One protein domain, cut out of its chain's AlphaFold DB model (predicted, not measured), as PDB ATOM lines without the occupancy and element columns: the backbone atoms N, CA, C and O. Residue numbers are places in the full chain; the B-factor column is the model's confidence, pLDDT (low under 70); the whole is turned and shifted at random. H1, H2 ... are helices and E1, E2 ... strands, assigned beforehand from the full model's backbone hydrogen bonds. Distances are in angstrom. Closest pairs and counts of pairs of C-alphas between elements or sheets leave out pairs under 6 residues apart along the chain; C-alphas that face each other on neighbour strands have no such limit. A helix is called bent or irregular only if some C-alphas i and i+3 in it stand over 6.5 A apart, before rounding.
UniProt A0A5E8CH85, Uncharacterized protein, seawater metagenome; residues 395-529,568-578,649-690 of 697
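This is residues 395 to 529, 568 to 578 and 649 to 690 of the 697 residues of an uncharacterized protein of seawater metagenome (UniProt A0A5E8CH85). A strongly curled seven-stranded sheet, like part of a barrel but open, wraps round one helix, H3. H1 packs on the same face of the sheet by E2 and E3, short H2 is on the opposite face, H4 packs on H3, and a long tail ends in H5, which sticks out. The printed part has 188 residues, with five named helices and seven named strands in the order H1 E1 E2 E3 E4 E5 H2 H3 E6 E7 H4 H5; under half of the residues are in these elements, and the class is mixed. The sheet is mixed, in the order E1 E2 E3 E4 E5 E6 E7. The whole is compact, with a radius of gyration of the C-alphas of 16.6 A and spans of 54 by 38 by 36 A.

Find C-alpha 411 at (-34.459, -32.840, -42.948); from there H1 runs to residue 422, 15.5 A. Next come E1, residues 428 to 433, E2, residues 436 to 445, 27.8 A long, E3, residues 462 to 468, E4, residues 474 to 480, and E5, residues 484 to 486. H2, residues 488 to 491, is only just irregular: C-alphas 488 and 491 are 6.8 A apart. H3, residues 504 to 518, begins at C-alpha (-11.501, -36.917, -31.170) and is 21.2 A long. Then follow E6, residues 522 to 526, E7, residues 649 to 652, H4, residues 653 to 659, and H5, residues 685 to 690, ending at C-alpha (-18.244, -1.129, -49.808).

E1 to E5 form a meander, each strand the antiparallel neighbour of the one before; look at N 431 and O 438, 3.0 A, N 443 and O 464, 2.9 A, N 465 and O 478, 2.8 A, and N 479 and O 485, 2.8 A. E5, H2 H3, E6 is a strand-helix-strand unit, two parallel strands with helices between, its crossover right-handed; N 486 and O 524 are 2.8 A apart. E7 is antiparallel to E6, with N 525 and O 649 at 2.8 A. The sheet curls round H3; the closest C-alphas of H3 and E1 are those of Asn 506 and Ile 433, 6.5 A. H1 is on the sheet at a height of 9.3 A, along the strands, at 16 degrees to E3 on the local plane. H2 is on the opposite face from H1, over none of the strands. H4 touches H3 at residues 512 to 516 alone, closest at the C-alphas of Thr 512 and Ala 653, 4.9 A, at a steep tilt of 66 degrees, opposite ways. Every O i to N i+4 pair is within hydrogen-bond range in H1, H3, H4 and H5; H2 is too short for one.

The C-alphas farthest apart are those of Lys 664 and Phe 689, 54.6 A. Residues 530 to 567 and 579 to 648 are not printed; the gaps between C-alphas are 15.8 A and 8.6 A. The links E2 to E3, H2 to H3 and H4 to H5 are long, and H5 stands free. Residues 495 to 500 and 670 to 690 are under 70 in pLDDT, against a mean of 85.0 for the printed part.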
ATOM      1  N   SER A 395     -36.377 -35.245 -15.531       74.12
ATOM      2  CA  SER A 395     -36.088 -36.672 -15.686       74.12
ATOM      3  C   SER A 395     -35.003 -36.884 -16.745       74.12
ATOM      4  O   SER A 395     -35.118 -36.380 -17.865       74.12
ATOM      5  N   LYS A 396     -33.956 -37.641 -16.399       83.06
ATOM      6  CA  LYS A 396     -32.906 -38.044 -17.340       83.06
ATOM      7  C   LYS A 396     -33.303 -39.350 -18.017       83.06
ATOM      8  O   LYS A 396     -33.303 -40.404 -17.386       83.06
ATOM      9  N   LYS A 397     -33.599 -39.284 -19.314       88.19
ATOM     10  CA  LYS A 397     -33.747 -40.461 -20.175       88.19
ATOM     11  C   LYS A 397     -32.597 -40.471 -21.173       88.19
ATOM     12  O   LYS A 397     -32.477 -39.539 -21.964       88.19
ATOM     13  N   TYR A 398     -31.765 -41.506 -21.114       92.56
ATOM     14  CA  TYR A 398     -30.661 -41.676 -22.054       92.56
ATOM     15  C   TYR A 398     -31.163 -42.273 -23.362       92.56
ATOM     16  O   TYR A 398     -31.935 -43.235 -23.351       92.56
ATOM     17  N   LEU A 399     -30.717 -41.702 -24.475       93.38
ATOM     18  CA  LEU A 399     -31.034 -42.181 -25.811       93.38
ATOM     19  C   LEU A 399     -29.884 -42.972 -26.412       93.38
ATOM     20  O   LEU A 399     -28.712 -42.634 -26.245       93.38
ATOM     21  N   ASP A 400     -30.264 -43.990 -27.173       93.44
ATOM     22  CA  ASP A 400     -29.383 -44.744 -28.048       93.44
ATOM     23  C   ASP A 400     -29.601 -44.250 -29.482       93.44
ATOM     24  O   ASP A 400     -30.621 -44.560 -30.102       93.44
ATOM     25  N   LEU A 401     -28.661 -43.448 -29.991       94.38
ATOM     26  CA  LEU A 401     -28.763 -42.810 -31.308       94.38
ATOM     27  C   LEU A 401     -28.921 -43.828 -32.451       94.38
ATOM     28  O   LEU A 401     -29.551 -43.515 -33.456       94.38
ATOM     29  N   MET A 402     -28.413 -45.055 -32.295       94.25
ATOM     30  CA  MET A 402     -28.514 -46.096 -33.325       94.25
ATOM     31  C   MET A 402     -29.913 -46.717 -33.426       94.25
ATOM     32  O   MET A 402     -30.206 -47.389 -34.411       94.25
ATOM     33  N   LYS A 403     -30.774 -46.502 -32.423       94.75
ATOM     34  CA  LYS A 403     -32.155 -47.017 -32.367       94.75
ATOM     35  C   LYS A 403     -33.207 -45.963 -32.707       94.75
ATOM     36  O   LYS A 403     -34.400 -46.212 -32.550       94.75
ATOM     37  N   ILE A 404     -32.780 -44.767 -33.101       94.69
ATOM     38  CA  ILE A 404     -33.689 -43.684 -33.465       94.69
ATOM     39  C   ILE A 404     -34.208 -43.921 -34.881       94.69
ATOM     40  O   ILE A 404     -33.433 -44.052 -35.826       94.69
ATOM     41  N   GLU A 405     -35.530 -43.910 -35.022       92.50
ATOM     42  CA  GLU A 405     -36.220 -43.984 -36.304       92.50
ATOM     43  C   GLU A 405     -36.985 -42.681 -36.519       92.50
ATOM     44  O   GLU A 405     -37.923 -42.368 -35.789       92.50
ATOM     45  N   LEU A 406     -36.560 -41.893 -37.508       93.62
ATOM     46  CA  LEU A 406     -37.190 -40.615 -37.830       93.62
ATOM     47  C   LEU A 406     -38.196 -40.772 -38.965       93.62
ATOM     48  O   LEU A 406     -37.865 -41.324 -40.019       93.62
ATOM     49  N   ASN A 407     -39.394 -40.230 -38.756       91.56
ATOM     50  CA  ASN A 407     -40.385 -40.055 -39.810       91.56
ATOM     51  C   ASN A 407     -40.153 -38.720 -40.541       91.56
ATOM     52  O   ASN A 407     -39.736 -37.739 -39.926       91.56
ATOM     53  N   GLY A 408     -40.422 -38.689 -41.846       88.06
ATOM     54  CA  GLY A 408     -40.241 -37.512 -42.695       88.06
ATOM     55  C   GLY A 408     -39.332 -37.746 -43.902       88.06
ATOM     56  O   GLY A 408     -38.357 -38.503 -43.853       88.06
ATOM     57  N   ASN A 409     -39.647 -37.044 -44.986       85.56
ATOM     58  CA  ASN A 409     -38.915 -37.048 -46.249       85.56
ATOM     59  C   ASN A 409     -37.860 -35.937 -46.295       85.56
ATOM     60  O   ASN A 409     -36.814 -36.100 -46.922       85.56
ATOM     61  N   THR A 410     -38.103 -34.818 -45.610       86.31
ATOM     62  CA  THR A 410     -37.159 -33.691 -45.533       86.31
ATOM     63  C   THR A 410     -36.366 -33.693 -44.226       86.31
ATOM     64  O   THR A 410     -36.775 -34.291 -43.229       86.31
ATOM     65  N   TYR A 411     -35.221 -32.999 -44.194       86.12
ATOM     66  CA  TYR A 411     -34.459 -32.840 -42.948       86.12
ATOM     67  C   TYR A 411     -35.276 -32.098 -41.873       86.12
ATOM     68  O   TYR A 411     -35.151 -32.417 -40.695       86.12
ATOM     69  N   ILE A 412     -36.134 -31.149 -42.279       91.31
ATOM     70  CA  ILE A 412     -36.986 -30.359 -41.377       91.31
ATOM     71  C   ILE A 412     -38.027 -31.258 -40.714       91.31
ATOM     72  O   ILE A 412     -38.175 -31.223 -39.496       91.31
ATOM     73  N   GLU A 413     -38.717 -32.096 -41.493       93.12
ATOM     74  CA  GLU A 413     -39.691 -33.059 -40.964       93.12
ATOM     75  C   GLU A 413     -39.031 -34.025 -39.975       93.12
ATOM     76  O   GLU A 413     -39.535 -34.214 -38.869       93.12
ATOM     77  N   LYS A 414     -37.853 -34.556 -40.328       94.38
ATOM     78  CA  LYS A 414     -37.069 -35.425 -39.441       94.38
ATOM     79  C   LYS A 414     -36.634 -34.715 -38.159       94.38
ATOM     80  O   LYS A 414     -36.690 -35.315 -37.090       94.38
ATOM     81  N   ALA A 415     -36.204 -33.457 -38.245       94.81
ATOM     82  CA  ALA A 415     -35.807 -32.661 -37.086       94.81
ATOM     83  C   ALA A 415     -36.998 -32.344 -36.169       94.81
ATOM     84  O   ALA A 415     -36.875 -32.483 -34.954       94.81
ATOM     85  N   ASN A 416     -38.163 -32.001 -36.728       95.38
ATOM     86  CA  ASN A 416     -39.397 -31.832 -35.955       95.38
ATOM     87  C   ASN A 416     -39.773 -33.129 -35.235       95.38
ATOM     88  O   ASN A 416     -39.946 -33.124 -34.017       95.38
ATOM     89  N   TYR A 417     -39.789 -34.256 -35.957       96.62
ATOM     90  CA  TYR A 417     -40.057 -35.564 -35.366       96.62
ATOM     91  C   TYR A 417     -39.050 -35.904 -34.257       96.62
ATOM     92  O   TYR A 417     -39.431 -36.423 -33.207       96.62
ATOM     93  N   PHE A 418     -37.768 -35.580 -34.466       96.12
ATOM     94  CA  PHE A 418     -36.721 -35.772 -33.468       96.12
ATOM     95  C   PHE A 418     -37.007 -34.981 -32.186       96.12
ATOM     96  O   PHE A 418     -36.985 -35.550 -31.095       96.12
ATOM     97  N   VAL A 419     -37.309 -33.685 -32.307       94.56
ATOM     98  CA  VAL A 419     -37.615 -32.816 -31.160       94.56
ATOM     99  C   VAL A 419     -38.840 -33.332 -30.406       94.56
ATOM    100  O   VAL A 419     -38.773 -33.514 -29.192       94.56
ATOM    101  N   GLU A 420     -39.927 -33.641 -31.109       94.38
ATOM    102  CA  GLU A 420     -41.190 -34.065 -30.497       94.38
ATOM    103  C   GLU A 420     -41.090 -35.402 -29.747       94.38
ATOM    104  O   GLU A 420     -41.706 -35.560 -28.692       94.38
ATOM    105  N   ASN A 421     -40.308 -36.359 -30.262       94.94
ATOM    106  CA  ASN A 421     -40.305 -37.737 -29.753       94.94
ATOM    107  C   ASN A 421     -39.079 -38.090 -28.899       94.94
ATOM    108  O   ASN A 421     -39.134 -39.028 -28.097       94.94
ATOM    109  N   TYR A 422     -37.973 -37.363 -29.061       94.44
ATOM    110  CA  TYR A 422     -36.689 -37.701 -28.443       94.44
ATOM    111  C   TYR A 422     -36.110 -36.580 -27.573       94.44
ATOM    112  O   TYR A 422     -35.082 -36.780 -26.936       94.44
ATOM    113  N   THR A 423     -36.764 -35.425 -27.457       91.25
ATOM    114  CA  THR A 423     -36.346 -34.399 -26.489       91.25
ATOM    115  C   THR A 423     -37.359 -34.249 -25.363       91.25
ATOM    116  O   THR A 423     -38.502 -34.695 -25.448       91.25
ATOM    117  N   ASN A 424     -36.924 -33.677 -24.244       86.94
ATOM    118  CA  ASN A 424     -37.828 -33.328 -23.154       86.94
ATOM    119  C   ASN A 424     -38.578 -32.011 -23.455       86.94
ATOM    120  O   ASN A 424     -38.335 -31.342 -24.453       86.94
ATOM    121  N   SER A 425     -39.450 -31.572 -22.542       80.81
ATOM    122  CA  SER A 425     -40.260 -30.348 -22.710       80.81
ATOM    123  C   SER A 425     -39.467 -29.037 -22.856       80.81
ATOM    124  O   SER A 425     -40.065 -27.978 -23.029       80.81
ATOM    125  N   ILE A 426     -38.146 -29.075 -22.669       80.75
ATOM    126  CA  ILE A 426     -37.246 -27.929 -22.843       80.75
ATOM    127  C   ILE A 426     -36.238 -28.161 -23.972       80.75
ATOM    128  O   ILE A 426     -35.237 -27.451 -24.033       80.75
ATOM    129  N   ASN A 427     -36.518 -29.117 -24.862       89.00
ATOM    130  CA  ASN A 427     -35.724 -29.425 -26.043       89.00
ATOM    131  C   ASN A 427     -34.305 -29.939 -25.725       89.00
ATOM    132  O   ASN A 427     -33.384 -29.772 -26.528       89.00
ATOM    133  N   GLU A 428     -34.123 -30.576 -24.563       90.56
ATOM    134  CA  GLU A 428     -32.881 -31.245 -24.163       90.56
ATOM    135  C   GLU A 428     -32.988 -32.771 -24.316       90.56
ATOM    136  O   GLU A 428     -34.057 -33.361 -24.126       90.56
ATOM    137  N   LEU A 429     -31.854 -33.418 -24.582       92.94
ATOM    138  CA  LEU A 429     -31.691 -34.869 -24.527       92.94
ATOM    139  C   LEU A 429     -30.393 -35.258 -23.804       92.94
ATOM    140  O   LEU A 429     -29.467 -34.453 -23.669       92.94
ATOM    141  N   TYR A 430     -30.327 -36.515 -23.372       93.50
ATOM    142  CA  TYR A 430     -29.144 -37.104 -22.753       93.50
ATOM    143  C   TYR A 430     -28.694 -38.308 -23.569       93.50
ATOM    144  O   TYR A 430     -29.507 -39.168 -23.907       93.50
ATOM    145  N   ILE A 431     -27.401 -38.395 -23.858       93.69
ATOM    146  CA  ILE A 431     -26.793 -39.569 -24.493       93.69
ATOM    147  C   ILE A 431     -25.598 -40.037 -23.671       93.69
ATOM    148  O   ILE A 431     -25.026 -39.262 -22.900       93.69
ATOM    149  N   LYS A 432     -25.227 -41.303 -23.851       91.88
ATOM    150  CA  LYS A 432     -23.956 -41.844 -23.377       91.88
ATOM    151  C   LYS A 432     -23.154 -42.343 -24.566       91.88
ATOM    152  O   LYS A 432     -23.697 -43.081 -25.387       91.88
ATOM    153  N   ILE A 433     -21.900 -41.927 -24.641       87.75
ATOM    154  CA  ILE A 433     -20.892 -42.519 -25.520       87.75
ATOM    155  C   ILE A 433     -19.807 -43.022 -24.576       87.75
ATOM    156  O   ILE A 433     -19.364 -42.278 -23.701       87.75
ATOM    157  N   ASP A 434     -19.496 -44.311 -24.666       83.00
ATOM    158  CA  ASP A 434     -18.714 -45.031 -23.662       83.00
ATOM    159  C   ASP A 434     -19.204 -44.765 -22.223       83.00
ATOM    160  O   ASP A 434     -20.364 -45.038 -21.888       83.00
ATOM    161  N   ASN A 435     -18.330 -44.228 -21.367       83.81
ATOM    162  CA  ASN A 435     -18.615 -43.913 -19.968       83.81
ATOM    163  C   ASN A 435     -18.988 -42.439 -19.739       83.81
ATOM    164  O   ASN A 435     -19.307 -42.064 -18.609       83.81
ATOM    165  N   GLU A 436     -18.987 -41.614 -20.790       89.75
ATOM    166  CA  GLU A 436     -19.244 -40.179 -20.703       89.75
ATOM    167  C   GLU A 436     -20.721 -39.853 -20.966       89.75
ATOM    168  O   GLU A 436     -21.372 -40.395 -21.865       89.75
ATOM    169  N   GLU A 437     -21.273 -38.944 -20.160       91.50
ATOM    170  CA  GLU A 437     -22.636 -38.435 -20.313       91.50
ATOM    171  C   GLU A 437     -22.620 -37.068 -20.995       91.50
ATOM    172  O   GLU A 437     -22.011 -36.118 -20.501       91.50
ATOM    173  N   TYR A 438     -23.415 -36.927 -22.055       91.75
ATOM    174  CA  TYR A 438     -23.608 -35.651 -22.732       91.75
ATOM    175  C   TYR A 438     -25.047 -35.165 -22.585       91.75
ATOM    176  O   TYR A 438     -25.997 -35.858 -22.961       91.75
ATOM    177  N   ARG A 439     -25.204 -33.935 -22.081       91.81
ATOM    178  CA  ARG A 439     -26.463 -33.182 -22.135       91.81
ATOM    179  C   ARG A 439     -26.459 -32.276 -23.360       91.81
ATOM    180  O   ARG A 439     -25.679 -31.326 -23.421       91.81
ATOM    181  N   ILE A 440     -27.363 -32.541 -24.294       93.69
ATOM    182  CA  ILE A 440     -27.450 -31.839 -25.574       93.69
ATOM    183  C   ILE A 440     -28.729 -31.002 -25.612       93.69
ATOM    184  O   ILE A 440     -29.804 -31.487 -25.268       93.69
ATOM    185  N   ASN A 441     -28.609 -29.751 -26.050       92.19
ATOM    186  CA  ASN A 441     -29.725 -28.839 -26.290       92.19
ATOM    187  C   ASN A 441     -30.013 -28.772 -27.783       92.19
ATOM    188  O   ASN A 441     -29.073 -28.676 -28.567       92.19
ATOM    189  N   THR A 442     -31.283 -28.747 -28.169       93.12
ATOM    190  CA  THR A 442     -31.681 -28.553 -29.567       93.12
ATOM    191  C   THR A 442     -32.240 -27.146 -29.780       93.12
ATOM    192  O   THR A 442     -33.009 -26.637 -28.960       93.12
ATOM    193  N   ILE A 443     -31.800 -26.477 -30.848       90.38
ATOM    194  CA  ILE A 443     -32.132 -25.076 -31.138       90.38
ATOM    195  C   ILE A 443     -32.419 -24.912 -32.631       90.38
ATOM    196  O   ILE A 443     -31.603 -25.284 -33.477       90.38
ATOM    197  N   TRP A 444     -33.556 -24.286 -32.933       92.25
ATOM    198  CA  TRP A 444     -33.864 -23.757 -34.260       92.25
ATOM    199  C   TRP A 444     -33.252 -22.367 -34.433       92.25
ATOM    200  O   TRP A 444     -33.296 -21.560 -33.500       92.25
ATOM    201  N   TYR A 445     -32.708 -22.077 -35.613       90.44
ATOM    202  CA  TYR A 445     -32.058 -20.804 -35.909       90.44
ATOM    203  C   TYR A 445     -32.397 -20.258 -37.299       90.44
ATOM    204  O   TYR A 445     -32.741 -20.998 -38.219       90.44
ATOM    205  N   ASP A 446     -32.238 -18.941 -37.430       89.56
ATOM    206  CA  ASP A 446     -32.279 -18.207 -38.692       89.56
ATOM    207  C   ASP A 446     -30.910 -17.552 -38.925       89.56
ATOM    208  O   ASP A 446     -30.446 -16.722 -38.135       89.56
ATOM    209  N   SER A 447     -30.247 -17.956 -40.005       89.81
ATOM    210  CA  SER A 447     -28.933 -17.480 -40.431       89.81
ATOM    211  C   SER A 447     -28.994 -16.626 -41.704       89.81
ATOM    212  O   SER A 447     -27.984 -16.457 -42.379       89.81
ATOM    213  N   THR A 448     -30.154 -16.059 -42.044       86.69
ATOM    214  CA  THR A 448     -30.306 -15.162 -43.210       86.69
ATOM    215  C   THR A 448     -29.991 -13.695 -42.897       86.69
ATOM    216  O   THR A 448     -29.733 -12.904 -43.802       86.69
ATOM    217  N   GLY A 449     -29.983 -13.324 -41.613       83.00
ATOM    218  CA  GLY A 449     -29.773 -11.952 -41.144       83.00
ATOM    219  C   GLY A 449     -28.374 -11.680 -40.557       83.00
ATOM    220  O   GLY A 449     -27.385 -12.272 -40.993       83.00
ATOM    221  N   PRO A 450     -28.253 -10.819 -39.524       81.38
ATOM    222  CA  PRO A 450     -26.957 -10.435 -38.936       81.38
ATOM    223  C   PRO A 450     -26.202 -11.614 -38.298       81.38
ATOM    224  O   PRO A 450     -25.000 -11.534 -38.037       81.38
ATOM    225  N   TYR A 451     -26.900 -12.726 -38.067       86.12
ATOM    226  CA  TYR A 451     -26.341 -13.954 -37.524       86.12
ATOM    227  C   TYR A 451     -25.668 -14.848 -38.574       86.12
ATOM    228  O   TYR A 451     -24.980 -15.789 -38.186       86.12
ATOM    229  N   LYS A 452     -25.822 -14.553 -39.876       89.94
ATOM    230  CA  LYS A 452     -25.361 -15.389 -40.999       89.94
ATOM    231  C   LYS A 452     -23.951 -15.924 -40.825       89.94
ATOM    232  O   LYS A 452     -23.715 -17.112 -41.018       89.94
ATOM    233  N   LYS A 453     -23.020 -15.055 -40.422       89.81
ATOM    234  CA  LYS A 453     -21.614 -15.433 -40.285       89.81
ATOM    235  C   LYS A 453     -21.430 -16.608 -39.328       89.81
ATOM    236  O   LYS A 453     -20.609 -17.447 -39.639       89.81
ATOM    237  N   PHE A 454     -22.203 -16.725 -38.246       91.94
ATOM    238  CA  PHE A 454     -22.008 -17.732 -37.193       91.94
ATOM    239  C   PHE A 454     -22.409 -19.163 -37.572       91.94
ATOM    240  O   PHE A 454     -22.070 -20.083 -36.829       91.94
ATOM    241  N   TYR A 455     -23.079 -19.350 -38.711       93.56
ATOM    242  CA  TYR A 455     -23.603 -20.639 -39.160       93.56
ATOM    243  C   TYR A 455     -23.022 -21.040 -40.513       93.56
ATOM    244  O   TYR A 455     -22.761 -20.200 -41.383       93.56
ATOM    245  N   TYR A 456     -22.811 -22.338 -40.684       94.62
ATOM    246  CA  TYR A 456     -22.295 -22.903 -41.919       94.62
ATOM    247  C   TYR A 456     -23.348 -22.867 -43.031       94.62
ATOM    248  O   TYR A 456     -23.043 -22.544 -44.184       94.62
ATOM    249  N   PHE A 457     -24.602 -23.151 -42.680       93.19
ATOM    250  CA  PHE A 457     -25.723 -23.085 -43.614       93.19
ATOM    251  C   PHE A 457     -26.396 -21.713 -43.575       93.19
ATOM    252  O   PHE A 457     -26.641 -21.171 -42.498       93.19
ATOM    253  N   GLU A 458     -26.745 -21.170 -44.743       92.44
ATOM    254  CA  GLU A 458     -27.614 -19.994 -44.890       92.44
ATOM    255  C   GLU A 458     -29.069 -20.470 -45.046       92.44
ATOM    256  O   GLU A 458     -29.452 -20.981 -46.096       92.44
ATOM    257  N   THR A 459     -29.869 -20.369 -43.982       91.06
ATOM    258  CA  THR A 459     -31.250 -20.874 -43.921       91.06
ATOM    259  C   THR A 459     -32.060 -20.128 -42.859       91.06
ATOM    260  O   THR A 459     -31.516 -19.692 -41.849       91.06
ATOM    261  N   ASN A 460     -33.369 -19.994 -43.066       91.12
ATOM    262  CA  ASN A 460     -34.304 -19.443 -42.077       91.12
ATOM    263  C   ASN A 460     -34.946 -20.526 -41.183       91.12
ATOM    264  O   ASN A 460     -35.702 -20.204 -40.269       91.12
ATOM    265  N   THR A 461     -34.654 -21.804 -41.442       92.12
ATOM    266  CA  THR A 461     -35.158 -22.969 -40.696       92.12
ATOM    267  C   THR A 461     -34.013 -23.925 -40.357       92.12
ATOM    268  O   THR A 461     -34.076 -25.132 -40.614       92.12
ATOM    269  N   GLY A 462     -32.909 -23.379 -39.852       93.19
ATOM    270  CA  GLY A 462     -31.750 -24.158 -39.434       93.19
ATOM    271  C   GLY A 462     -32.017 -24.921 -38.142       93.19
ATOM    272  O   GLY A 462     -32.734 -24.433 -37.270       93.19
ATOM    273  N   PHE A 463     -31.434 -26.112 -38.007       95.62
ATOM    274  CA  PHE A 463     -31.554 -26.947 -36.813       95.62
ATOM    275  C   PHE A 463     -30.173 -27.301 -36.270       95.62
ATOM    276  O   PHE A 463     -29.289 -27.721 -37.022       95.62
ATOM    277  N   SER A 464     -29.981 -27.116 -34.965       96.06
ATOM    278  CA  SER A 464     -28.697 -27.341 -34.306       96.06
ATOM    279  C   SER A 464     -28.816 -28.112 -32.998       96.06
ATOM    280  O   SER A 464     -29.840 -28.059 -32.311       96.06
ATOM    281  N   LEU A 465     -27.738 -28.814 -32.655       96.88
ATOM    282  CA  LEU A 465     -27.529 -29.492 -31.387       96.88
ATOM    283  C   LEU A 465     -26.287 -28.910 -30.714       96.88
ATOM    284  O   LEU A 465     -25.217 -28.848 -31.318       96.88
ATOM    285  N   THR A 466     -26.421 -28.520 -29.450       94.19
ATOM    286  CA  THR A 466     -25.375 -27.795 -28.729       94.19
ATOM    287  C   THR A 466     -25.133 -28.379 -27.345       94.19
ATOM    288  O   THR A 466     -26.066 -28.566 -26.557       94.19
ATOM    289  N   ILE A 467     -23.864 -28.609 -27.019       93.00
ATOM    290  CA  ILE A 467     -23.416 -28.943 -25.666       93.00
ATOM    291  C   ILE A 467     -22.770 -27.705 -25.064       93.00
ATOM    292  O   ILE A 467     -21.843 -27.133 -25.642       93.00
ATOM    293  N   TYR A 468     -23.249 -27.323 -23.883       90.38
ATOM    294  CA  TYR A 468     -22.662 -26.260 -23.081       90.38
ATOM    295  C   TYR A 468     -22.048 -26.831 -21.811       90.38
ATOM    296  O   TYR A 468     -22.628 -27.728 -21.192       90.38
ATOM    297  N   ASN A 469     -20.936 -26.252 -21.368       88.50
ATOM    298  CA  ASN A 469     -20.454 -26.477 -20.012       88.50
ATOM    299  C   ASN A 469     -21.189 -25.572 -18.999       88.50
ATOM    300  O   ASN A 469     -22.174 -24.891 -19.307       88.50
ATOM    301  N   LYS A 470     -20.704 -25.555 -17.754       86.69
ATOM    302  CA  LYS A 470     -21.312 -24.784 -16.658       86.69
ATOM    303  C   LYS A 470     -21.179 -23.264 -16.815       86.69
ATOM    304  O   LYS A 470     -21.979 -22.558 -16.205       86.69
ATOM    305  N   THR A 471     -20.232 -22.781 -17.622       86.44
ATOM    306  CA  THR A 471     -19.945 -21.353 -17.862       86.44
ATOM    307  C   THR A 471     -20.513 -20.871 -19.203       86.44
ATOM    308  O   THR A 471     -20.126 -19.828 -19.720       86.44
ATOM    309  N   ALA A 472     -21.453 -21.633 -19.777       90.31
ATOM    310  CA  ALA A 472     -22.053 -21.402 -21.094       90.31
ATOM    311  C   ALA A 472     -21.064 -21.444 -22.270       90.31
ATOM    312  O   ALA A 472     -21.393 -21.010 -23.376       90.31
ATOM    313  N   ARG A 473     -19.867 -22.008 -22.073       89.12
ATOM    314  CA  ARG A 473     -18.961 -22.313 -23.179       89.12
ATOM    315  C   ARG A 473     -19.597 -23.376 -24.053       89.12
ATOM    316  O   ARG A 473     -20.080 -24.385 -23.542       89.12
ATOM    317  N   VAL A 474     -19.565 -23.157 -25.361       90.69
ATOM    318  CA  VAL A 474     -19.980 -24.175 -26.321       90.69
ATOM    319  C   VAL A 474     -18.848 -25.184 -26.453       90.69
ATOM    320  O   VAL A 474     -17.743 -24.818 -26.839       90.69
ATOM    321  N   ILE A 475     -19.128 -26.435 -26.107       91.06
ATOM    322  CA  ILE A 475     -18.185 -27.556 -26.210       91.06
ATOM    323  C   ILE A 475     -18.352 -28.266 -27.555       91.06
ATOM    324  O   ILE A 475     -17.382 -28.670 -28.189       91.06
ATOM    325  N   LEU A 476     -19.601 -28.378 -28.003       93.06
ATOM    326  CA  LEU A 476     -19.974 -28.989 -29.269       93.06
ATOM    327  C   LEU A 476     -21.114 -28.190 -29.884       93.06
ATOM    328  O   LEU A 476     -22.081 -27.871 -29.191       93.06
ATOM    329  N   PHE A 477     -20.999 -27.892 -31.172       94.94
ATOM    330  CA  PHE A 477     -22.047 -27.269 -31.966       94.94
ATOM    331  C   PHE A 477     -22.230 -28.065 -33.252       94.94
ATOM    332  O   PHE A 477     -21.289 -28.183 -34.028       94.94
ATOM    333  N   ILE A 478     -23.411 -28.627 -33.472       97.50
ATOM    334  CA  ILE A 478     -23.722 -29.434 -34.651       97.50
ATOM    335  C   ILE A 478     -24.882 -28.777 -35.381       97.50
ATOM    336  O   ILE A 478     -25.950 -28.630 -34.801       97.50
ATOM    337  N   GLU A 479     -24.703 -28.434 -36.649       97.62
ATOM    338  CA  GLU A 479     -25.778 -28.055 -37.562       97.62
ATOM    339  C   GLU A 479     -26.188 -29.284 -38.383       97.62
ATOM    340  O   GLU A 479     -25.336 -29.947 -38.979       97.62
ATOM    341  N   ILE A 480     -27.486 -29.590 -38.425       95.31
ATOM    342  CA  ILE A 480     -28.035 -30.693 -39.224       95.31
ATOM    343  C   ILE A 480     -28.777 -30.121 -40.429       95.31
ATOM    344  O   ILE A 480     -29.735 -29.361 -40.280       95.31
ATOM    345  N   ASN A 481     -28.363 -30.537 -41.625       91.88
ATOM    346  CA  ASN A 481     -29.046 -30.230 -42.877       91.88
ATOM    347  C   ASN A 481     -28.870 -31.395 -43.876       91.88
ATOM    348  O   ASN A 481     -28.878 -32.554 -43.472       91.88
ATOM    349  N   THR A 482     -28.686 -31.131 -45.173       87.50
ATOM    350  CA  THR A 482     -28.296 -32.146 -46.176       87.50
ATOM    351  C   THR A 482     -26.954 -32.821 -45.870       87.50
ATOM    352  O   THR A 482     -26.666 -33.894 -46.389       87.50
ATOM    353  N   GLU A 483     -26.137 -32.183 -45.039       93.94
ATOM    354  CA  GLU A 483     -24.924 -32.718 -44.424       93.94
ATOM    355  C   GLU A 483     -24.878 -32.262 -42.957       93.94
ATOM    356  O   GLU A 483     -25.621 -31.358 -42.557       93.94
ATOM    357  N   ILE A 484     -24.032 -32.893 -42.146       97.12
ATOM    358  CA  ILE A 484     -23.814 -32.488 -40.755       97.12
ATOM    359  C   ILE A 484     -22.567 -31.608 -40.680       97.12
ATOM    360  O   ILE A 484     -21.478 -32.061 -41.018       97.12
ATOM    361  N   SER A 485     -22.708 -30.371 -40.203       97.50
ATOM    362  CA  SER A 485     -21.578 -29.473 -39.936       97.50
ATOM    363  C   SER A 485     -21.307 -29.399 -38.439       97.50
ATOM    364  O   SER A 485     -22.204 -29.135 -37.644       97.50
ATOM    365  N   VAL A 486     -20.067 -29.654 -38.035       97.06
ATOM    366  CA  VAL A 486     -19.652 -29.764 -36.637       97.06
ATOM    367  C   VAL A 486     -18.623 -28.689 -36.336       97.06
ATOM    368  O   VAL A 486     -17.585 -28.602 -36.986       97.06
ATOM    369  N   ASN A 487     -18.883 -27.891 -35.307       93.88
ATOM    370  CA  ASN A 487     -17.992 -26.884 -34.739       93.88
ATOM    371  C   ASN A 487     -17.617 -25.721 -35.670       93.88
ATOM    372  O   ASN A 487     -16.672 -24.993 -35.376       93.88
ATOM    373  N   TYR A 488     -18.387 -25.457 -36.731       93.81
ATOM    374  CA  TYR A 488     -18.186 -24.270 -37.578       93.81
ATOM    375  C   TYR A 488     -18.133 -22.962 -36.767       93.81
ATOM    376  O   TYR A 488     -17.302 -22.082 -37.011       93.81
ATOM    377  N   PHE A 489     -18.990 -22.871 -35.748       90.88
ATOM    378  CA  PHE A 489     -19.096 -21.747 -34.824       90.88
ATOM    379  C   PHE A 489     -17.821 -21.475 -33.995       90.88
ATOM    380  O   PHE A 489     -17.615 -20.356 -33.514       90.88
ATOM    381  N   MET A 490     -16.931 -22.462 -33.833       87.88
ATOM    382  CA  MET A 490     -15.801 -22.383 -32.893       87.88
ATOM    383  C   MET A 490     -14.765 -21.321 -33.248       87.88
ATOM    384  O   MET A 490     -14.072 -20.834 -32.357       87.88
ATOM    385  N   LYS A 491     -14.715 -20.863 -34.503       85.19
ATOM    386  CA  LYS A 491     -13.841 -19.745 -34.894       85.19
ATOM    387  C   LYS A 491     -14.159 -18.427 -34.182       85.19
ATOM    388  O   LYS A 491     -13.291 -17.571 -34.072       85.19
ATOM    389  N   TRP A 492     -15.395 -18.252 -33.704       85.94
ATOM    390  CA  TRP A 492     -15.787 -17.096 -32.887       85.94
ATOM    391  C   TRP A 492     -15.900 -17.449 -31.400       85.94
ATOM    392  O   TRP A 492     -15.981 -16.563 -30.543       85.94
ATOM    393  N   ASN A 493     -15.899 -18.739 -31.063       78.62
ATOM    394  CA  ASN A 493     -15.980 -19.239 -29.698       78.62
ATOM    395  C   ASN A 493     -14.798 -20.157 -29.382       78.62
ATOM    396  O   ASN A 493     -14.971 -21.369 -29.347       78.62
ATOM    397  N   SER A 494     -13.611 -19.560 -29.191       70.75
ATOM    398  CA  SER A 494     -12.342 -20.248 -28.894       70.75
ATOM    399  C   SER A 494     -12.547 -21.550 -28.105       70.75
ATOM    400  O   SER A 494     -12.821 -21.534 -26.898       70.75
ATOM    401  N   SER A 495     -12.427 -22.678 -28.803       55.91
ATOM    402  CA  SER A 495     -12.692 -24.017 -28.276       55.91
ATOM    403  C   SER A 495     -11.559 -24.561 -27.411       55.91
ATOM    404  O   SER A 495     -11.755 -25.557 -26.726       55.91
ATOM    405  N   PHE A 496     -10.400 -23.895 -27.384       55.25
ATOM    406  CA  PHE A 496      -9.216 -24.388 -26.692       55.25
ATOM    407  C   PHE A 496      -8.579 -23.341 -25.764       55.25
ATOM    408  O   PHE A 496      -8.095 -22.302 -26.201       55.25
ATOM    409  N   ASP A 497      -8.574 -23.660 -24.472       58.94
ATOM    410  CA  ASP A 497      -7.761 -23.083 -23.384       58.94
ATOM    411  C   ASP A 497      -7.053 -24.217 -22.598       58.94
ATOM    412  O   ASP A 497      -6.565 -24.019 -21.487       58.94
ATOM    413  N   GLY A 498      -7.042 -25.433 -23.161       53.28
ATOM    414  CA  GLY A 498      -6.597 -26.658 -22.496       53.28
ATOM    415  C   GLY A 498      -7.643 -27.344 -21.605       53.28
ATOM    416  O   GLY A 498      -7.304 -28.344 -20.978       53.28
ATOM    417  N   LYS A 499      -8.895 -26.859 -21.533       56.28
ATOM    418  CA  LYS A 499      -9.953 -27.432 -20.676       56.28
ATOM    419  C   LYS A 499     -11.198 -27.842 -21.473       56.28
ATOM    420  O   LYS A 499     -11.655 -27.096 -22.329       56.28
ATOM    421  N   GLU A 500     -11.760 -29.003 -21.127       66.06
ATOM    422  CA  GLU A 500     -13.091 -29.494 -21.543       66.06
ATOM    423  C   GLU A 500     -13.358 -29.500 -23.065       66.06
ATOM    424  O   GLU A 500     -14.244 -28.803 -23.550       66.06
ATOM    425  N   ILE A 501     -12.637 -30.326 -23.830       76.62
ATOM    426  CA  ILE A 501     -13.024 -30.695 -25.205       76.62
ATOM    427  C   ILE A 501     -13.490 -32.149 -25.242       76.62
ATOM    428  O   ILE A 501     -12.995 -32.971 -24.476       76.62
ATOM    429  N   ILE A 502     -14.426 -32.462 -26.140       87.19
ATOM    430  CA  ILE A 502     -14.723 -33.859 -26.481       87.19
ATOM    431  C   ILE A 502     -13.504 -34.390 -27.226       87.19
ATOM    432  O   ILE A 502     -13.039 -33.750 -28.175       87.19
ATOM    433  N   ASP A 503     -12.965 -35.514 -26.769       88.06
ATOM    434  CA  ASP A 503     -11.869 -36.180 -27.455       88.06
ATOM    435  C   ASP A 503     -12.283 -36.591 -28.874       88.06
ATOM    436  O   ASP A 503     -13.457 -36.767 -29.201       88.06
ATOM    437  N   ASP A 504     -11.287 -36.703 -29.744       90.75
ATOM    438  CA  ASP A 504     -11.501 -36.917 -31.170       90.75
ATOM    439  C   ASP A 504     -12.235 -38.242 -31.471       90.75
ATOM    440  O   ASP A 504     -12.958 -38.314 -32.467       90.75
ATOM    441  N   GLU A 505     -12.093 -39.268 -30.624       90.75
ATOM    442  CA  GLU A 505     -12.747 -40.571 -30.796       90.75
ATOM    443  C   GLU A 505     -14.234 -40.494 -30.432       90.75
ATOM    444  O   GLU A 505     -15.083 -40.763 -31.290       90.75
ATOM    445  N   ASN A 506     -14.559 -40.008 -29.229       92.12
ATOM    446  CA  ASN A 506     -15.939 -39.795 -28.786       92.12
ATOM    447  C   ASN A 506     -16.681 -38.794 -29.672       92.12
ATOM    448  O   ASN A 506     -17.869 -38.973 -29.950       92.12
ATOM    449  N   LEU A 507     -15.994 -37.752 -30.153       94.00
ATOM    450  CA  LEU A 507     -16.572 -36.787 -31.082       94.00
ATOM    451  C   LEU A 507     -17.046 -37.488 -32.352       94.00
ATOM    452  O   LEU A 507     -18.193 -37.301 -32.755       94.00
ATOM    453  N   ILE A 508     -16.176 -38.287 -32.976       94.94
ATOM    454  CA  ILE A 508     -16.490 -38.988 -34.224       94.94
ATOM    455  C   ILE A 508     -17.589 -40.017 -34.002       94.94
ATOM    456  O   ILE A 508     -18.517 -40.099 -34.808       94.94
ATOM    457  N   GLU A 509     -17.531 -40.774 -32.912       93.88
ATOM    458  CA  GLU A 509     -18.567 -41.745 -32.584       93.88
ATOM    459  C   GLU A 509     -19.937 -41.076 -32.407       93.88
ATOM    460  O   GLU A 509     -20.922 -41.503 -33.012       93.88
ATOM    461  N   LEU A 510     -20.000 -39.976 -31.655       95.38
ATOM    462  CA  LEU A 510     -21.227 -39.208 -31.453       95.38
ATOM    463  C   LEU A 510     -21.804 -38.718 -32.785       95.38
ATOM    464  O   LEU A 510     -22.977 -38.964 -33.081       95.38
ATOM    465  N   VAL A 511     -20.997 -38.035 -33.606       96.75
ATOM    466  CA  VAL A 511     -21.497 -37.407 -34.842       96.75
ATOM    467  C   VAL A 511     -21.833 -38.435 -35.922       96.75
ATOM    468  O   VAL A 511     -22.770 -38.216 -36.682       96.75
ATOM    469  N   THR A 512     -21.142 -39.580 -35.966       96.56
ATOM    470  CA  THR A 512     -21.456 -40.670 -36.909       96.56
ATOM    471  C   THR A 512     -22.731 -41.416 -36.535       96.56
ATOM    472  O   THR A 512     -23.548 -41.691 -37.414       96.56
ATOM    473  N   LYS A 513     -22.970 -41.676 -35.244       95.75
ATOM    474  CA  LYS A 513     -24.246 -42.241 -34.772       95.75
ATOM    475  C   LYS A 513     -25.411 -41.269 -34.986       95.75
ATOM    476  O   LYS A 513     -26.495 -41.680 -35.399       95.75
ATOM    477  N   LEU A 514     -25.190 -39.969 -34.778       96.06
ATOM    478  CA  LEU A 514     -26.187 -38.938 -35.074       96.06
ATOM    479  C   LEU A 514     -26.506 -38.882 -36.579       96.06
ATOM    480  O   LEU A 514     -27.672 -38.941 -36.964       96.06
ATOM    481  N   ALA A 515     -25.481 -38.851 -37.432       95.75
ATOM    482  CA  ALA A 515     -25.608 -38.934 -38.887       95.75
ATOM    483  C   ALA A 515     -26.399 -40.169 -39.340       95.75
ATOM    484  O   ALA A 515     -27.275 -40.074 -40.207       95.75
ATOM    485  N   TYR A 516     -26.160 -41.314 -38.694       95.19
ATOM    486  CA  TYR A 516     -26.925 -42.530 -38.932       95.19
ATOM    487  C   TYR A 516     -28.419 -42.347 -38.642       95.19
ATOM    488  O   TYR A 516     -29.233 -42.618 -39.526       95.19
ATOM    489  N   SER A 517     -28.776 -41.792 -37.479       94.12
ATOM    490  CA  SER A 517     -30.179 -41.559 -37.096       94.12
ATOM    491  C   SER A 517     -30.940 -40.636 -38.062       94.12
ATOM    492  O   SER A 517     -32.101 -40.885 -38.387       94.12
ATOM    493  N   PHE A 518     -30.276 -39.606 -38.598       93.81
ATOM    494  CA  PHE A 518     -30.881 -38.670 -39.554       93.81
ATOM    495  C   PHE A 518     -30.856 -39.156 -41.010       93.81
ATOM    496  O   PHE A 518     -31.488 -38.549 -41.886       93.81
ATOM    497  N   LYS A 519     -30.189 -40.285 -41.269       92.88
ATOM    498  CA  LYS A 519     -29.918 -40.814 -42.608       92.88
ATOM    499  C   LYS A 519     -29.113 -39.827 -43.474       92.88
ATOM    500  O   LYS A 519     -29.462 -39.585 -44.627       92.88
ATOM    501  N   ILE A 520     -28.067 -39.230 -42.896       93.25
ATOM    502  CA  ILE A 520     -27.165 -38.281 -43.562       93.25
ATOM    503  C   ILE A 520     -25.760 -38.899 -43.639       93.25
ATOM    504  O   ILE A 520     -25.185 -39.186 -42.594       93.25
ATOM    505  N   PRO A 521     -25.176 -39.120 -44.829       93.06
ATOM    506  CA  PRO A 521     -23.856 -39.739 -44.941       93.06
ATOM    507  C   PRO A 521     -22.694 -38.778 -44.668       93.06
ATOM    508  O   PRO A 521     -21.679 -39.203 -44.128       93.06
ATOM    509  N   GLU A 522     -22.805 -37.514 -45.068       95.94
ATOM    510  CA  GLU A 522     -21.670 -36.589 -45.080       95.94
ATOM    511  C   GLU A 522     -21.595 -35.769 -43.788       95.94
ATOM    512  O   GLU A 522     -22.574 -35.142 -43.371       95.94
ATOM    513  N   ILE A 523     -20.413 -35.769 -43.169       97.88
ATOM    514  CA  ILE A 523     -20.094 -34.981 -41.976       97.88
ATOM    515  C   ILE A 523     -18.872 -34.115 -42.270       97.88
ATOM    516  O   ILE A 523     -17.857 -34.610 -42.763       97.88
ATOM    517  N   LEU A 524     -18.952 -32.842 -41.893       97.88
ATOM    518  CA  LEU A 524     -17.861 -31.876 -41.901       97.88
ATOM    519  C   LEU A 524     -17.510 -31.502 -40.458       97.88
ATOM    520  O   LEU A 524     -18.358 -31.013 -39.720       97.88
ATOM    521  N   ILE A 525     -16.261 -31.708 -40.050       97.25
ATOM    522  CA  ILE A 525     -15.736 -31.329 -38.734       97.25
ATOM    523  C   ILE A 525     -14.784 -30.153 -38.907       97.25
ATOM    524  O   ILE A 525     -13.686 -30.300 -39.439       97.25
ATOM    525  N   HIS A 526     -15.196 -28.973 -38.463       95.62
ATOM    526  CA  HIS A 526     -14.394 -27.761 -38.554       95.62
ATOM    527  C   HIS A 526     -13.256 -27.738 -37.528       95.62
ATOM    528  O   HIS A 526     -13.281 -28.420 -36.501       95.62
ATOM    529  N   PHE A 527     -12.235 -26.942 -37.837       93.06
ATOM    530  CA  PHE A 527     -11.037 -26.795 -37.017       93.06
ATOM    531  C   PHE A 527     -11.325 -26.276 -35.609       93.06
ATOM    532  O   PHE A 527     -12.257 -25.498 -35.388       93.06
ATOM    533  N   ASN A 528     -10.456 -26.643 -34.665       90.56
ATOM    534  CA  ASN A 528     -10.456 -26.030 -33.342       90.56
ATOM    535  C   ASN A 528      -9.743 -24.670 -33.364       90.56
ATOM    536  O   ASN A 528      -8.857 -24.413 -34.184       90.56
ATOM    537  N   TYR A 529     -10.109 -23.807 -32.417       91.38
ATOM    538  CA  TYR A 529      -9.538 -22.472 -32.261       91.38
ATOM    539  C   TYR A 529      -9.052 -22.247 -30.836       91.38
ATOM    540  O   TYR A 529      -9.743 -22.578 -29.874       91.38
ATOM    541  N   PHE A 568      -6.660 -36.154 -36.574       93.25
ATOM    542  CA  PHE A 568      -7.261 -37.343 -37.196       93.25
ATOM    543  C   PHE A 568      -6.362 -38.159 -38.147       93.25
ATOM    544  O   PHE A 568      -6.873 -38.967 -38.920       93.25
ATOM    545  N   ARG A 569      -5.024 -38.036 -38.081       91.38
ATOM    546  CA  ARG A 569      -4.100 -38.839 -38.919       91.38
ATOM    547  C   ARG A 569      -4.361 -40.351 -38.855       91.38
ATOM    548  O   ARG A 569      -4.120 -41.048 -39.836       91.38
ATOM    549  N   ASN A 570      -4.833 -40.841 -37.713       89.31
ATOM    550  CA  ASN A 570      -5.057 -42.266 -37.465       89.31
ATOM    551  C   ASN A 570      -6.433 -42.758 -37.948       89.31
ATOM    552  O   ASN A 570      -6.804 -43.892 -37.659       89.31
ATOM    553  N   ILE A 571      -7.196 -41.928 -38.669       89.12
ATOM    554  CA  ILE A 571      -8.547 -42.243 -39.147       89.12
ATOM    555  C   ILE A 571      -8.534 -42.233 -40.679       89.12
ATOM    556  O   ILE A 571      -8.697 -41.175 -41.284       89.12
ATOM    557  N   PRO A 572      -8.338 -43.395 -41.336       85.62
ATOM    558  CA  PRO A 572      -8.108 -43.464 -42.783       85.62
ATOM    559  C   PRO A 572      -9.254 -42.922 -43.646       85.62
ATOM    560  O   PRO A 572      -9.039 -42.525 -44.789       85.62
ATOM    561  N   THR A 573     -10.481 -42.923 -43.124       87.94
ATOM    562  CA  THR A 573     -11.673 -42.416 -43.819       87.94
ATOM    563  C   THR A 573     -11.807 -40.896 -43.770       87.94
ATOM    564  O   THR A 573     -12.613 -40.347 -44.523       87.94
ATOM    565  N   MET A 574     -11.021 -40.221 -42.928       94.12
ATOM    566  CA  MET A 574     -11.038 -38.773 -42.776       94.12
ATOM    567  C   MET A 574     -10.259 -38.095 -43.908       94.12
ATOM    568  O   MET A 574      -9.107 -38.431 -44.181       94.12
ATOM    569  N   LYS A 575     -10.867 -37.090 -44.540       94.75
ATOM    570  CA  LYS A 575     -10.243 -36.255 -45.576       94.75
ATOM    571  C   LYS A 575     -10.264 -34.792 -45.160       94.75
ATOM    572  O   LYS A 575     -11.258 -34.323 -44.625       94.75
ATOM    573  N   THR A 576      -9.206 -34.043 -45.427       95.19
ATOM    574  CA  THR A 576      -9.194 -32.586 -45.228       95.19
ATOM    575  C   THR A 576      -9.910 -31.866 -46.372       95.19
ATOM    576  O   THR A 576      -9.884 -32.332 -47.508       95.19
ATOM    577  N   GLY A 577     -10.505 -30.703 -46.089       93.38
ATOM    578  CA  GLY A 577     -11.063 -29.798 -47.106       93.38
ATOM    579  C   GLY A 577     -10.002 -29.121 -47.987       93.38
ATOM    580  O   GLY A 577     -10.327 -28.487 -48.982       93.38
ATOM    581  N   PHE A 578      -8.727 -29.275 -47.633       93.50
ATOM    582  CA  PHE A 578      -7.555 -28.768 -48.341       93.50
ATOM    583  C   PHE A 578      -6.505 -29.878 -48.475       93.50
ATOM    584  O   PHE A 578      -6.636 -30.952 -47.884       93.50
ATOM    585  N   TYR A 649     -12.359 -31.015 -41.749       96.88
ATOM    586  CA  TYR A 649     -12.223 -32.423 -42.068       96.88
ATOM    587  C   TYR A 649     -13.581 -32.955 -42.525       96.88
ATOM    588  O   TYR A 649     -14.616 -32.425 -42.145       96.88
ATOM    589  N   SER A 650     -13.590 -33.985 -43.352       96.81
ATOM    590  CA  SER A 650     -14.785 -34.602 -43.912       96.81
ATOM    591  C   SER A 650     -14.690 -36.112 -43.777       96.81
ATOM    592  O   SER A 650     -13.615 -36.692 -43.958       96.81
ATOM    593  N   LEU A 651     -15.809 -36.748 -43.450       96.06
ATOM    594  CA  LEU A 651     -15.910 -38.200 -43.374       96.06
ATOM    595  C   LEU A 651     -17.309 -38.658 -43.786       96.06
ATOM    596  O   LEU A 651     -18.302 -37.976 -43.539       96.06
ATOM    597  N   ASN A 652     -17.374 -39.852 -44.370       95.94
ATOM    598  CA  ASN A 652     -18.636 -40.517 -44.654       95.94
ATOM    599  C   ASN A 652     -19.024 -41.409 -43.463       95.94
ATOM    600  O   ASN A 652     -18.316 -42.369 -43.144       95.94
ATOM    601  N   ALA A 653     -20.141 -41.085 -42.812       95.94
ATOM    602  CA  ALA A 653     -20.602 -41.716 -41.582       95.94
ATOM    603  C   ALA A 653     -20.801 -43.225 -41.742       95.94
ATOM    604  O   ALA A 653     -20.334 -44.002 -40.914       95.94
ATOM    605  N   TYR A 654     -21.445 -43.662 -42.826       95.06
ATOM    606  CA  TYR A 654     -21.720 -45.085 -43.037       95.06
ATOM    607  C   TYR A 654     -20.469 -45.877 -43.316       95.06
ATOM    608  O   TYR A 654     -20.324 -46.969 -42.780       95.06
ATOM    609  N   LYS A 655     -19.553 -45.323 -44.114       94.31
ATOM    610  CA  LYS A 655     -18.267 -45.969 -44.334       94.31
ATOM    611  C   LYS A 655     -17.519 -46.140 -43.013       94.31
ATOM    612  O   LYS A 655     -17.065 -47.237 -42.726       94.31
ATOM    613  N   TYR A 656     -17.459 -45.096 -42.185       95.19
ATOM    614  CA  TYR A 656     -16.826 -45.182 -40.869       95.19
ATOM    615  C   TYR A 656     -17.470 -46.259 -39.979       95.19
ATOM    616  O   TYR A 656     -16.767 -47.109 -39.435       95.19
ATOM    617  N   LEU A 657     -18.802 -46.257 -39.857       95.00
ATOM    618  CA  LEU A 657     -19.529 -47.227 -39.030       95.00
ATOM    619  C   LEU A 657     -19.388 -48.665 -39.558       95.00
ATOM    620  O   LEU A 657     -19.322 -49.602 -38.763       95.00
ATOM    621  N   PHE A 658     -19.340 -48.846 -40.879       95.00
ATOM    622  CA  PHE A 658     -19.120 -50.142 -41.522       95.00
ATOM    623  C   PHE A 658     -17.694 -50.648 -41.286       95.00
ATOM    624  O   PHE A 658     -17.520 -51.768 -40.817       95.00
ATOM    625  N   ASP A 659     -16.681 -49.802 -41.502       93.56
ATOM    626  CA  ASP A 659     -15.268 -50.137 -41.279       93.56
ATOM    627  C   ASP A 659     -14.989 -50.490 -39.798       93.56
ATOM    628  O   ASP A 659     -14.074 -51.253 -39.490       93.56
ATOM    629  N   LYS A 660     -15.799 -49.963 -38.867       93.31
ATOM    630  CA  LYS A 660     -15.773 -50.285 -37.428       93.31
ATOM    631  C   LYS A 660     -16.645 -51.484 -37.027       93.31
ATOM    632  O   LYS A 660     -16.710 -51.796 -35.842       93.31
ATOM    633  N   ASN A 661     -17.302 -52.159 -37.973       94.88
ATOM    634  CA  ASN A 661     -18.254 -53.254 -37.732       94.88
ATOM    635  C   ASN A 661     -19.442 -52.881 -36.820       94.88
ATOM    636  O   ASN A 661     -20.039 -53.750 -36.185       94.88
ATOM    637  N   ILE A 662     -19.809 -51.597 -36.753       93.81
ATOM    638  CA  ILE A 662     -20.979 -51.122 -35.997       93.81
ATOM    639  C   ILE A 662     -22.265 -51.384 -36.794       93.81
ATOM    640  O   ILE A 662     -23.308 -51.692 -36.219       93.81
ATOM    641  N   ILE A 663     -22.191 -51.304 -38.128       94.81
ATOM    642  CA  ILE A 663     -23.281 -51.666 -39.045       94.81
ATOM    643  C   ILE A 663     -22.839 -52.773 -40.002       94.81
ATOM    644  O   ILE A 663     -21.679 -52.842 -40.397       94.81
ATOM    645  N   LYS A 664     -23.783 -53.630 -40.408       93.88
ATOM    646  CA  LYS A 664     -23.509 -54.785 -41.283       93.88
ATOM    647  C   LYS A 664     -23.386 -54.429 -42.767       93.88
ATOM    648  O   LYS A 664     -22.796 -55.188 -43.524       93.88
ATOM    649  N   SER A 665     -23.977 -53.316 -43.194       91.62
ATOM    650  CA  SER A 665     -24.007 -52.886 -44.596       91.62
ATOM    651  C   SER A 665     -24.231 -51.381 -44.700       91.62
ATOM    652  O   SER A 665     -24.985 -50.816 -43.906       91.62
ATOM    653  N   ILE A 666     -23.634 -50.749 -45.711       89.56
ATOM    654  CA  ILE A 666     -23.848 -49.329 -46.022       89.56
ATOM    655  C   ILE A 666     -25.270 -49.142 -46.594       89.56
ATOM    656  O   ILE A 666     -25.600 -49.793 -47.588       89.56
ATOM    657  N   PRO A 667     -26.121 -48.282 -46.000       86.38
ATOM    658  CA  PRO A 667     -27.456 -47.997 -46.526       86.38
ATOM    659  C   PRO A 667     -27.408 -47.347 -47.917       86.38
ATOM    660  O   PRO A 667     -26.574 -46.477 -48.168       86.38
ATOM    661  N   ASN A 668     -28.336 -47.722 -48.801       76.50
ATOM    662  CA  ASN A 668     -28.527 -47.044 -50.085       76.50
ATOM    663  C   ASN A 668     -29.407 -45.799 -49.879       76.50
ATOM    664  O   ASN A 668     -30.530 -45.929 -49.389       76.50
ATOM    665  N   ILE A 669     -28.905 -44.605 -50.210       70.69
ATOM    666  CA  ILE A 669     -29.619 -43.333 -50.015       70.69
ATOM    667  C   ILE A 669     -29.697 -42.575 -51.338       70.69
ATOM    668  O   ILE A 669     -28.682 -42.360 -52.001       70.69
ATOM    669  N   GLU A 670     -30.902 -42.140 -51.704       60.09
ATOM    670  CA  GLU A 670     -31.132 -41.258 -52.849       60.09
ATOM    671  C   GLU A 670     -30.540 -39.863 -52.588       60.09
ATOM    672  O   GLU A 670     -30.714 -39.283 -51.515       60.09
ATOM    673  N   LYS A 671     -29.806 -39.312 -53.564       53.16
ATOM    674  CA  LYS A 671     -29.156 -37.998 -53.431       53.16
ATOM    675  C   LYS A 671     -30.199 -36.884 -53.292       53.16
ATOM    676  O   LYS A 671     -31.000 -36.668 -54.196       53.16
ATOM    677  N   THR A 672     -30.123 -36.117 -52.208       51.38
ATOM    678  CA  THR A 672     -30.921 -34.899 -51.994       51.38
ATOM    679  C   THR A 672     -30.334 -33.662 -52.692       51.38
ATOM    680  O   THR A 672     -29.129 -33.575 -52.928       51.38
ATOM    681  N   LEU A 673     -31.218 -32.705 -53.013       46.12
ATOM    682  CA  LEU A 673     -30.960 -31.424 -53.695       46.12
ATOM    683  C   LEU A 673     -29.864 -30.565 -53.027       46.12
ATOM    684  O   LEU A 673     -29.716 -30.565 -51.807       46.12
ATOM    685  N   GLN A 674     -29.123 -29.797 -53.837       48.19
ATOM    686  CA  GLN A 674     -28.043 -28.907 -53.385       48.19
ATOM    687  C   GLN A 674     -28.580 -27.615 -52.744       48.19
ATOM    688  O   GLN A 674     -29.425 -26.934 -53.322       48.19
ATOM    689  N   ILE A 675     -28.036 -27.248 -51.578       54.81
ATOM    690  CA  ILE A 675     -28.289 -25.982 -50.868       54.81
ATOM    691  C   ILE A 675     -27.037 -25.097 -50.952       54.81
ATOM    692  O   ILE A 675     -25.910 -25.597 -51.011       54.81
ATOM    693  N   LYS A 676     -27.227 -23.775 -50.948       58.03
ATOM    694  CA  LYS A 676     -26.140 -22.792 -50.928       58.03
ATOM    695  C   LYS A 676     -25.381 -22.853 -49.591       58.03
ATOM    696  O   LYS A 676     -25.980 -22.750 -48.524       58.03
ATOM    697  N   LYS A 677     -24.059 -23.019 -49.661       66.12
ATOM    698  CA  LYS A 677     -23.159 -23.131 -48.503       66.12
ATOM    699  C   LYS A 677     -22.437 -21.808 -48.266       66.12
ATOM    700  O   LYS A 677     -22.023 -21.165 -49.232       66.12
ATOM    701  N   ASN A 678     -22.216 -21.436 -47.005       51.84
ATOM    702  CA  ASN A 678     -21.305 -20.341 -46.679       51.84
ATOM    703  C   ASN A 678     -19.869 -20.882 -46.646       51.84
ATOM    704  O   ASN A 678     -19.340 -21.231 -45.591       51.84
ATOM    705  N   ILE A 679     -19.224 -20.964 -47.812       51.81
ATOM    706  CA  ILE A 679     -17.761 -21.013 -47.858       51.81
ATOM    707  C   ILE A 679     -17.316 -19.561 -47.720       51.81
ATOM    708  O   ILE A 679     -17.669 -18.719 -48.541       51.81
ATOM    709  N   ILE A 680     -16.638 -19.250 -46.619       42.53
ATOM    710  CA  ILE A 680     -16.119 -17.907 -46.382       42.53
ATOM    711  C   ILE A 680     -15.008 -17.675 -47.402       42.53
ATOM    712  O   ILE A 680     -13.914 -18.212 -47.249       42.53
ATOM    713  N   ASP A 681     -15.284 -16.854 -48.413       35.50
ATOM    714  CA  ASP A 681     -14.257 -15.963 -48.933       35.50
ATOM    715  C   ASP A 681     -13.794 -15.137 -47.739       35.50
ATOM    716  O   ASP A 681     -14.630 -14.532 -47.065       35.50
ATOM    717  N   SER A 682     -12.501 -15.233 -47.419       36.88
ATOM    718  CA  SER A 682     -11.749 -14.374 -46.504       36.88
ATOM    719  C   SER A 682     -12.555 -13.213 -45.945       36.88
ATOM    720  O   SER A 682     -13.006 -12.418 -46.770       36.88
ATOM    721  N   PHE A 683     -12.708 -13.148 -44.608       39.16
ATOM    722  CA  PHE A 683     -13.263 -12.020 -43.838       39.16
ATOM    723  C   PHE A 683     -13.769 -10.924 -44.760       39.16
ATOM    724  O   PHE A 683     -12.927 -10.257 -45.351       39.16
ATOM    725  N   ASP A 684     -15.086 -10.792 -44.935       35.56
ATOM    726  CA  ASP A 684     -15.695  -9.851 -45.877       35.56
ATOM    727  C   ASP A 684     -15.380  -8.386 -45.494       35.56
ATOM    728  O   ASP A 684     -16.219  -7.600 -45.061       35.56
ATOM    729  N   TYR A 685     -14.113  -8.012 -45.657       34.94
ATOM    730  CA  TYR A 685     -13.569  -6.676 -45.648       34.94
ATOM    731  C   TYR A 685     -14.132  -5.923 -46.850       34.94
ATOM    732  O   TYR A 685     -14.160  -4.697 -46.837       34.94
ATOM    733  N   LYS A 686     -14.656  -6.621 -47.873       31.41
ATOM    734  CA  LYS A 686     -15.352  -5.991 -48.994       31.41
ATOM    735  C   LYS A 686     -16.693  -5.394 -48.574       31.41
ATOM    736  O   LYS A 686     -16.975  -4.307 -49.056       31.41
ATOM    737  N   GLU A 687     -17.479  -5.982 -47.676       31.31
ATOM    738  CA  GLU A 687     -18.673  -5.318 -47.107       31.31
ATOM    739  C   GLU A 687     -18.281  -4.101 -46.241       31.31
ATOM    740  O   GLU A 687     -18.865  -3.021 -46.371       31.31
ATOM    741  N   LEU A 688     -17.195  -4.205 -45.465       31.39
ATOM    742  CA  LEU A 688     -16.655  -3.093 -44.665       31.39
ATOM    743  C   LEU A 688     -16.042  -1.958 -45.510       31.39
ATOM    744  O   LEU A 688     -16.126  -0.795 -45.114       31.39
ATOM    745  N   PHE A 689     -15.506  -2.247 -46.701       25.89
ATOM    746  CA  PHE A 689     -15.017  -1.235 -47.649       25.89
ATOM    747  C   PHE A 689     -16.077  -0.764 -48.659       25.89
ATOM    748  O   PHE A 689     -15.989   0.368 -49.135       25.89
ATOM    749  N   LYS A 690     -17.119  -1.553 -48.952       27.02
ATOM    750  CA  LYS A 690     -18.244  -1.129 -49.808       27.02
ATOM    751  C   LYS A 690     -19.145  -0.108 -49.118       27.02
ATOM    752  O   LYS A 690     -19.708   0.742 -49.805       27.02
TER     753      LYS A 690